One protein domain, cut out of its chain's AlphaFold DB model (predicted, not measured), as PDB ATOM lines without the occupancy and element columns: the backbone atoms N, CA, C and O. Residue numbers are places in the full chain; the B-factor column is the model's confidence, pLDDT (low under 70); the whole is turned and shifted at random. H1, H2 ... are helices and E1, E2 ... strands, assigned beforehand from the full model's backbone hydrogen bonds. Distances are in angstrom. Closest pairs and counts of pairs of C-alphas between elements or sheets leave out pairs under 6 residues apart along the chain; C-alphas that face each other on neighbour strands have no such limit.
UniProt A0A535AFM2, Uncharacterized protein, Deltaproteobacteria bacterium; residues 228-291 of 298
ATOM      1  N   THR A 228      34.118  28.624 -50.051       73.44
ATOM      2  CA  THR A 228      35.467  28.505 -49.512       73.44
ATOM      3  C   THR A 228      36.347  29.588 -50.125       73.44
ATOM      4  O   THR A 228      36.477  29.693 -51.340       73.44
ATOM      5  N   TYR A 229      36.945  30.401 -49.265       71.94
ATOM      6  CA  TYR A 229      37.794  31.525 -49.622       71.94
ATOM      7  C   TYR A 229      39.216  31.274 -49.157       71.94
ATOM      8  O   TYR A 229      39.447  30.674 -48.108       71.94
ATOM      9  N   GLN A 230      40.173  31.801 -49.913       73.88
ATOM     10  CA  GLN A 230      41.577  31.793 -49.542       73.88
ATOM     11  C   GLN A 230      42.046  33.227 -49.294       73.88
ATOM     12  O   GLN A 230      42.112  34.047 -50.206       73.88
ATOM     13  N   LEU A 231      42.400  33.529 -48.050       75.69
ATOM     14  CA  LEU A 231      43.091  34.758 -47.689       75.69
ATOM     15  C   LEU A 231      44.568  34.621 -48.072       75.69
ATOM     16  O   LEU A 231      45.238  33.690 -47.618       75.69
ATOM     17  N   VAL A 232      45.084  35.550 -48.878       70.88
ATOM     18  CA  VAL A 232      46.491  35.564 -49.302       70.88
ATOM     19  C   VAL A 232      47.142  36.876 -48.879       70.88
ATOM     20  O   VAL A 232      46.700  37.956 -49.264       70.88
ATOM     21  N   GLY A 233      48.224  36.790 -48.101       72.62
ATOM     22  CA  GLY A 233      49.062  37.948 -47.787       72.62
ATOM     23  C   GLY A 233      49.951  38.316 -48.975       72.62
ATOM     24  O   GLY A 233      51.054  37.777 -49.100       72.62
ATOM     25  N   VAL A 234      49.484  39.215 -49.843       72.38
ATOM     26  CA  VAL A 234      50.272  39.794 -50.946       72.38
ATOM     27  C   VAL A 234      50.815  41.166 -50.556       72.38
ATOM     28  O   VAL A 234      50.141  41.928 -49.864       72.38
ATOM     29  N   ALA A 235      52.041  41.486 -50.978       76.56
ATOM     30  CA  ALA A 235      52.639  42.784 -50.685       76.56
ATOM     31  C   ALA A 235      51.928  43.872 -51.505       76.56
ATOM     32  O   ALA A 235      52.044  43.901 -52.728       76.56
ATOM     33  N   GLY A 236      51.192  44.754 -50.836       75.81
ATOM     34  CA  GLY A 236      50.463  45.851 -51.472       75.81
ATOM     35  C   GLY A 236      51.252  47.165 -51.460       75.81
ATOM     36  O   GLY A 236      52.370  47.216 -50.954       75.81
ATOM     37  N   PRO A 237      50.701  48.267 -51.988       81.44
ATOM     38  CA  PRO A 237      51.379  49.562 -51.982       81.44
ATOM     39  C   PRO A 237      51.718  50.025 -50.556       81.44
ATOM     40  O   PRO A 237      51.073  49.626 -49.577       81.44
ATOM     41  N   LYS A 238      52.729  50.889 -50.430       89.62
ATOM     42  CA  LYS A 238      53.040  51.514 -49.144       89.62
ATOM     43  C   LYS A 238      51.968  52.526 -48.772       89.62
ATOM     44  O   LYS A 238      51.557  53.333 -49.607       89.62
ATOM     45  N   ILE A 239      51.561  52.498 -47.510       94.25
ATOM     46  CA  ILE A 239      50.604  53.446 -46.943       94.25
ATOM     47  C   ILE A 239      51.121  53.998 -45.615       94.25
ATOM     48  O   ILE A 239      51.882  53.332 -44.905       94.25
ATOM     49  N   CYS A 240      50.688  55.205 -45.269       92.88
ATOM     50  CA  CYS A 240      50.988  55.802 -43.977       92.88
ATOM     51  C   CYS A 240      50.296  55.039 -42.837       92.88
ATOM     52  O   CYS A 240      49.103  54.733 -42.930       92.88
ATOM     53  N   GLN A 241      51.029  54.767 -41.752       90.62
ATOM     54  CA  GLN A 241      50.524  54.119 -40.536       90.62
ATOM     55  C   GLN A 241      49.348  54.880 -39.907       90.62
ATOM     56  O   GLN A 241      49.171  56.080 -40.136       90.62
ATOM     57  N   THR A 242      48.585  54.200 -39.046       86.50
ATOM     58  CA  THR A 242      47.423  54.774 -38.341       86.50
ATOM     59  C   THR A 242      47.770  55.962 -37.445       86.50
ATOM     60  O   THR A 242      46.958  56.868 -37.298       86.50
ATOM     61  N   ASN A 243      48.972  55.974 -36.869       85.50
ATOM     62  CA  ASN A 243      49.478  57.029 -35.990       85.50
ATOM     63  C   ASN A 243      50.277  58.117 -36.735       85.50
ATOM     64  O   ASN A 243      50.864  58.984 -36.088       85.50
ATOM     65  N   SER A 244      50.305  58.086 -38.073       90.25
ATOM     66  CA  SER A 244      51.001  59.098 -38.876       90.25
ATOM     67  C   SER A 244      50.390  60.478 -38.644       90.25
ATOM     68  O   SER A 244      49.171  60.647 -38.691       90.25
ATOM     69  N   THR A 245      51.233  61.489 -38.441       89.19
ATOM     70  CA  THR A 245      50.781  62.869 -38.185       89.19
ATOM     71  C   THR A 245      50.262  63.566 -39.445       89.19
ATOM     72  O   THR A 245      49.649  64.628 -39.364       89.19
ATOM     73  N   SER A 246      50.484  62.983 -40.624       91.81
ATOM     74  CA  SER A 246      49.911  63.421 -41.897       91.81
ATOM     75  C   SER A 246      49.539  62.218 -42.757       91.81
ATOM     76  O   SER A 246      50.182  61.176 -42.681       91.81
ATOM     77  N   ASN A 247      48.497  62.367 -43.581       91.19
ATOM     78  CA  ASN A 247      48.110  61.406 -44.620       91.19
ATOM     79  C   ASN A 247      47.923  59.948 -44.147       91.19
ATOM     80  O   ASN A 247      48.102  59.029 -44.942       91.19
ATOM     81  N   ALA A 248      47.532  59.717 -42.887       91.12
ATOM     82  CA  ALA A 248      47.245  58.378 -42.367       91.12
ATOM     83  C   ALA A 248      46.316  57.591 -43.317       91.12
ATOM     84  O   ALA A 248      45.331  58.134 -43.829       91.12
ATOM     85  N   PHE A 249      46.655  56.323 -43.577       89.56
ATOM     86  CA  PHE A 249      45.994  55.432 -44.545       89.56
ATOM     87  C   PHE A 249      46.041  55.857 -46.021       89.56
ATOM     88  O   PHE A 249      45.403  55.224 -46.863       89.56
ATOM     89  N   LYS A 250      46.780  56.909 -46.379       91.75
ATOM     90  CA  LYS A 250      47.028  57.264 -47.781       91.75
ATOM     91  C   LYS A 250      48.298  56.596 -48.287       91.75
ATOM     92  O   LYS A 250      49.176  56.238 -47.503       91.75
ATOM     93  N   ALA A 251      48.377  56.437 -49.606       90.69
ATOM     94  CA  ALA A 251      49.579  55.956 -50.269       90.69
ATOM     95  C   ALA A 251      50.759  56.900 -50.002       90.69
ATOM     96  O   ALA A 251      50.585  58.117 -49.935       90.69
ATOM     97  N   CYS A 252      51.950  56.330 -49.875       93.25
ATOM     98  CA  CYS A 252      53.172  57.072 -49.597       93.25
ATOM     99  C   CYS A 252      54.358  56.450 -50.333       93.25
ATOM    100  O   CYS A 252      54.373  55.257 -50.629       93.25
ATOM    101  N   ASN A 253      55.379  57.258 -50.597       91.50
ATOM    102  CA  ASN A 253      56.662  56.790 -51.115       91.50
ATOM    103  C   ASN A 253      57.743  56.828 -50.032       91.50
ATOM    104  O   ASN A 253      58.678  56.020 -50.052       91.50
ATOM    105  N   SER A 254      57.608  57.745 -49.073       92.81
ATOM    106  CA  SER A 254      58.559  57.947 -47.987       92.81
ATOM    107  C   SER A 254      57.884  58.451 -46.714       92.81
ATOM    108  O   SER A 254      56.734  58.885 -46.721       92.81
ATOM    109  N   ASP A 255      58.626  58.429 -45.608       92.31
ATOM    110  CA  ASP A 255      58.130  58.870 -44.305       92.31
ATOM    111  C   ASP A 255      57.704  60.345 -44.280       92.31
ATOM    112  O   ASP A 255      56.811  60.698 -43.512       92.31
ATOM    113  N   SER A 256      58.269  61.210 -45.135       94.81
ATOM    114  CA  SER A 256      57.863  62.623 -45.216       94.81
ATOM    115  C   SER A 256      56.418  62.795 -45.664       94.81
ATOM    116  O   SER A 256      55.749  63.715 -45.198       94.81
ATOM    117  N   ASP A 257      55.914  61.881 -46.496       93.62
ATOM    118  CA  ASP A 257      54.518  61.895 -46.943       93.62
ATOM    119  C   ASP A 257      53.562  61.652 -45.766       93.62
ATOM    120  O   ASP A 257      52.408  62.065 -45.810       93.62
ATOM    121  N   CYS A 258      54.063  61.036 -44.693       94.56
ATOM    122  CA  CYS A 258      53.316  60.644 -43.506       94.56
ATOM    123  C   CYS A 258      53.629  61.516 -42.272       94.56
ATOM    124  O   CYS A 258      53.311  61.147 -41.141       94.56
ATOM    125  N   GLY A 259      54.275  62.672 -42.470       92.06
ATOM    126  CA  GLY A 259      54.643  63.596 -41.390       92.06
ATOM    127  C   GLY A 259      56.059  63.409 -40.827       92.06
ATOM    128  O   GLY A 259      56.405  63.996 -39.804       92.06
ATOM    129  N   GLY A 260      56.903  62.625 -41.502       88.44
ATOM    130  CA  GLY A 260      58.362  62.634 -41.347       88.44
ATOM    131  C   GLY A 260      58.934  61.752 -40.237       88.44
ATOM    132  O   GLY A 260      60.152  61.726 -40.065       88.44
ATOM    133  N   GLN A 261      58.106  61.020 -39.490       87.44
ATOM    134  CA  GLN A 261      58.605  60.075 -38.490       87.44
ATOM    135  C   GLN A 261      59.128  58.799 -39.163       87.44
ATOM    136  O   GLN A 261      58.515  58.271 -40.089       87.44
ATOM    137  N   SER A 262      60.262  58.281 -38.696       87.69
ATOM    138  CA  SER A 262      60.868  57.080 -39.280       87.69
ATOM    139  C   SER A 262      59.921  55.879 -39.190       87.69
ATOM    140  O   SER A 262      59.492  55.516 -38.098       87.69
ATOM    141  N   GLY A 263      59.662  55.221 -40.319       85.44
ATOM    142  CA  GLY A 263      58.786  54.052 -40.404       85.44
ATOM    143  C   GLY A 263      57.297  54.377 -40.504       85.44
ATOM    144  O   GLY A 263      56.482  53.465 -40.411       85.44
ATOM    145  N   SER A 264      56.919  55.638 -40.714       90.62
ATOM    146  CA  SER A 264      55.518  56.028 -40.923       90.62
ATOM    147  C   SER A 264      54.960  55.514 -42.248       90.62
ATOM    148  O   SER A 264      53.767  55.247 -42.337       90.62
ATOM    149  N   CYS A 265      55.799  55.361 -43.276       93.81
ATOM    150  CA  CYS A 265      55.411  54.858 -44.589       93.81
ATOM    151  C   CYS A 265      55.743  53.365 -44.728       93.81
ATOM    152  O   CYS A 265      56.892  52.982 -44.970       93.81
ATOM    153  N   MET A 266      54.731  52.505 -44.586       89.69
ATOM    154  CA  MET A 266      54.907  51.055 -44.438       89.69
ATOM    155  C   MET A 266      54.306  50.265 -45.594       89.69
ATOM    156  O   MET A 266      53.216  50.570 -46.074       89.69
ATOM    157  N   GLN A 267      55.001  49.201 -45.996       90.00
ATOM    158  CA  GLN A 267      54.519  48.223 -46.974       90.00
ATOM    159  C   GLN A 267      53.324  47.449 -46.403       90.00
ATOM    160  O   GLN A 267      53.430  46.889 -45.314       90.00
ATOM    161  N   THR A 268      52.210  47.394 -47.133       86.38
ATOM    162  CA  THR A 268      51.063  46.543 -46.772       86.38
ATOM    163  C   THR A 268      51.319  45.072 -47.136       86.38
ATOM    164  O   THR A 268      52.101  44.808 -48.052       86.38
ATOM    165  N   PRO A 269      50.684  44.104 -46.446       86.75
ATOM    166  CA  PRO A 269      49.707  44.265 -45.370       86.75
ATOM    167  C   PRO A 269      50.383  44.434 -44.004       86.75
ATOM    168  O   PRO A 269      51.464  43.904 -43.756       86.75
ATOM    169  N   TRP A 270      49.735  45.157 -43.097       85.56
ATOM    170  CA  TRP A 270      50.158  45.286 -41.705       85.56
ATOM    171  C   TRP A 270      48.936  45.439 -40.801       85.56
ATOM    172  O   TRP A 270      47.869  45.864 -41.238       85.56
ATOM    173  N   VAL A 271      49.098  45.084 -39.533       86.00
ATOM    174  CA  VAL A 271      48.104  45.249 -38.469       86.00
ATOM    175  C   VAL A 271      48.697  46.160 -37.409       86.00
ATOM    176  O   VAL A 271      49.865  46.018 -37.059       86.00
ATOM    177  N   THR A 272      47.909  47.094 -36.884       82.00
ATOM    178  CA  THR A 272      48.323  47.895 -35.729       82.00
ATOM    179  C   THR A 272      47.723  47.371 -34.441       82.00
ATOM    180  O   THR A 272      46.507  47.224 -34.356       82.00
ATOM    181  N   ALA A 273      48.567  47.169 -33.434       81.12
ATOM    182  CA  ALA A 273      48.160  46.911 -32.058       81.12
ATOM    183  C   ALA A 273      48.923  47.867 -31.135       81.12
ATOM    184  O   ALA A 273      50.126  48.060 -31.302       81.12
ATOM    185  N   ASP A 274      48.208  48.526 -30.222       82.06
ATOM    186  CA  ASP A 274      48.768  49.481 -29.251       82.06
ATOM    187  C   ASP A 274      49.651  50.586 -29.868       82.06
ATOM    188  O   ASP A 274      50.634  51.032 -29.283       82.06
ATOM    189  N   GLY A 275      49.303  51.034 -31.080       77.19
ATOM    190  CA  GLY A 275      50.041  52.077 -31.803       77.19
ATOM    191  C   GLY A 275      51.305  51.598 -32.523       77.19
ATOM    192  O   GLY A 275      51.993  52.416 -33.128       77.19
ATOM    193  N   PHE A 276      51.591  50.295 -32.510       78.50
ATOM    194  CA  PHE A 276      52.681  49.683 -33.266       78.50
ATOM    195  C   PHE A 276      52.136  48.941 -34.481       78.50
ATOM    196  O   PHE A 276      51.222  48.129 -34.356       78.50
ATOM    197  N   ALA A 277      52.706  49.206 -35.657       81.81
ATOM    198  CA  ALA A 277      52.400  48.458 -36.867       81.81
ATOM    199  C   ALA A 277      53.280  47.207 -36.974       81.81
ATOM    200  O   ALA A 277      54.510  47.281 -36.976       81.81
ATOM    201  N   PHE A 278      52.632  46.059 -37.117       83.38
ATOM    202  CA  PHE A 278      53.245  44.760 -37.341       83.38
ATOM    203  C   PHE A 278      52.978  44.341 -38.782       83.38
ATOM    204  O   PHE A 278      51.825  44.263 -39.210       83.38
ATOM    205  N   GLY A 279      54.043  44.084 -39.540       81.00
ATOM    206  CA  GLY A 279      53.920  43.549 -40.893       81.00
ATOM    207  C   GLY A 279      53.183  42.214 -40.870       81.00
ATOM    208  O   GLY A 279      53.457  41.359 -40.028       81.00
ATOM    209  N   PHE A 280      52.246  42.036 -41.792       74.00
ATOM    210  CA  PHE A 280      51.615  40.745 -41.993       74.00
ATOM    211  C   PHE A 280      52.567  39.864 -42.814       74.00
ATOM    212  O   PHE A 280      53.133  40.348 -43.801       74.00
ATOM    213  N   PRO A 281      52.779  38.590 -42.451       67.25
ATOM    214  CA  PRO A 281      53.673  37.733 -43.214       67.25
ATOM    215  C   PRO A 281      53.113  37.519 -44.623       67.25
ATOM    216  O   PRO A 281      51.982  37.060 -44.799       67.25
ATOM    217  N   THR A 282      53.908  37.835 -45.639       67.62
ATOM    218  CA  THR A 282      53.555  37.520 -47.024       67.62
ATOM    219  C   THR A 282      53.771  36.033 -47.295       67.62
ATOM    220  O   THR A 282      54.718  35.442 -46.777       67.62
ATOM    221  N   GLY A 283      52.922  35.426 -48.123       61.12
ATOM    222  CA  GLY A 283      53.030  34.003 -48.478       61.12
ATOM    223  C   GLY A 283      52.328  33.031 -47.521       61.12
ATOM    224  O   GLY A 283      52.390  31.824 -47.740       61.12
ATOM    225  N   ILE A 284      51.619  33.530 -46.501       64.38
ATOM    226  CA  ILE A 284      50.649  32.721 -45.751       64.38
ATOM    227  C   ILE A 284      49.337  32.671 -46.540       64.38
ATOM    228  O   ILE A 284      48.832  33.705 -46.987       64.38
ATOM    229  N   LYS A 285      48.803  31.456 -46.692       69.00
ATOM    230  CA  LYS A 285      47.471  31.178 -47.232       69.00
ATOM    231  C   LYS A 285      46.584  30.698 -46.085       69.00
ATOM    232  O   LYS A 285      46.949  29.756 -45.385       69.00
ATOM    233  N   THR A 286      45.438  31.336 -45.884       74.88
ATOM    234  CA  THR A 286      44.441  30.883 -44.906       74.88
ATOM    235  C   THR A 286      43.142  30.599 -45.625       74.88
ATOM    236  O   THR A 286      42.517  31.512 -46.154       74.88
ATOM    237  N   THR A 287      42.735  29.338 -45.633       76.19
ATOM    238  CA  THR A 287      41.463  28.926 -46.218       76.19
ATOM    239  C   THR A 287      40.375  28.992 -45.156       76.19
ATOM    240  O   THR A 287      40.546  28.450 -44.064       76.19
ATOM    241  N   PHE A 288      39.268  29.663 -45.452       75.69
ATOM    242  CA  PHE A 288      38.101  29.719 -44.583       75.69
ATOM    243  C   PHE A 288      36.832  29.501 -45.396       75.69
ATOM    244  O   PHE A 288      36.716  29.959 -46.529       75.69
ATOM    245  N   THR A 289      35.869  28.809 -44.803       81.19
ATOM    246  CA  THR A 289      34.571  28.570 -45.431       81.19
ATOM    247  C   THR A 289      33.535  29.450 -44.759       81.19
ATOM    248  O   THR A 289      33.389  29.433 -43.537       81.19
ATOM    249  N   VAL A 290      32.818  30.225 -45.562       82.62
ATOM    250  CA  VAL A 290      31.633  30.957 -45.125       82.62
ATOM    251  C   VAL A 290      30.429  30.082 -45.450       82.62
ATOM    252  O   VAL A 290      30.204  29.728 -46.607       82.62
ATOM    253  N   ALA A 291      29.680  29.692 -44.420       80.94
ATOM    254  CA  ALA A 291      28.453  28.928 -44.601       80.94
ATOM    255  C   ALA A 291      27.355  29.794 -45.240       80.94
ATOM    256  O   ALA A 291      27.388  31.027 -45.165       80.94
TER     257      ALA A 291
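What this domain is: This is residues 228 to 291 of the 298 residues of an uncharacterized protein of Deltaproteobacteria bacterium (UniProt A0A535AFM2). This is a loose, elongated model with a two-stranded arm, E1 and E6, at one end and a small head of loops and one short helix at the other. Between them lies the short strand pair E2 and E3, and the hairpin of E4 and E5 extends to one side of the long axis. The printed part has 64 residues with one named helix and six named strands, in the order E1, E2, H1, E3, E4, E5, E6, and its class is mostly strand. The strands form three separate antiparallel sheets of two: E1 - E6, E2 - E3 and E4 - E5. The radius of gyration of the C-alphas is 13.7 A, and the C-alphas span 43 by 23 by 17 A.

Where its parts are: Find C-alpha 228 at (35.467, 28.505, -49.512), where E1, residues 228 to 232, begins; it is 13.1 A long. Its partner E6, residues 285 to 290, is the longest strand at 16.0 A and ends at C-alpha 290, (31.633, 30.957, -45.125). Look next at E2, residues 236 to 240, 12.5 A long, and E3, residues 265 to 268, 9.6 A. H1, residues 255 to 258, begins at C-alpha 255, (58.130, 58.870, -44.305), and is 5.2 A long. E4, residues 270 to 273, measures 10.0 A, and E5, residues 276 to 279, 9.9 A.

How they stand to each other: Begin with E1 and E6, antiparallel at 150 degrees, where N 229 and O 288 are 2.8 A apart, within hydrogen-bond range. E1 is apart from E2, and E5 is apart from E6. E2 and E3 are antiparallel at 148 degrees, with N 239 and O 266 at 2.9 A, within range. Look next for H1: its closest C-alphas to E2 are those of Cys 258 and Cys 240, 5.4 A apart, and its closest to E3 are those of Asp 255 and Cys 265, 4.9 A apart. H1 is too short for an O i to N i+4 pair; its one O i to N i+3 pair is within range. E4 and E5 form a hairpin, antiparallel at 151 degrees, with N 278 and O 271 at 2.8 A, within range. E3 and E4 meet only through their link, while the closest C-alphas of E3 and E5, Thr 268 and Gly 279, are 7.2 A apart.

The domain as a whole: The C-alphas farthest apart are those of Gly 260 and Ala 291, 45.2 A. The printed part has no cut. The long link is E2 to H1, residues 241 to 254. Mean pLDDT of the printed part is 83.3; residues 281 to 285, of which 285 belongs to E6, are under 70.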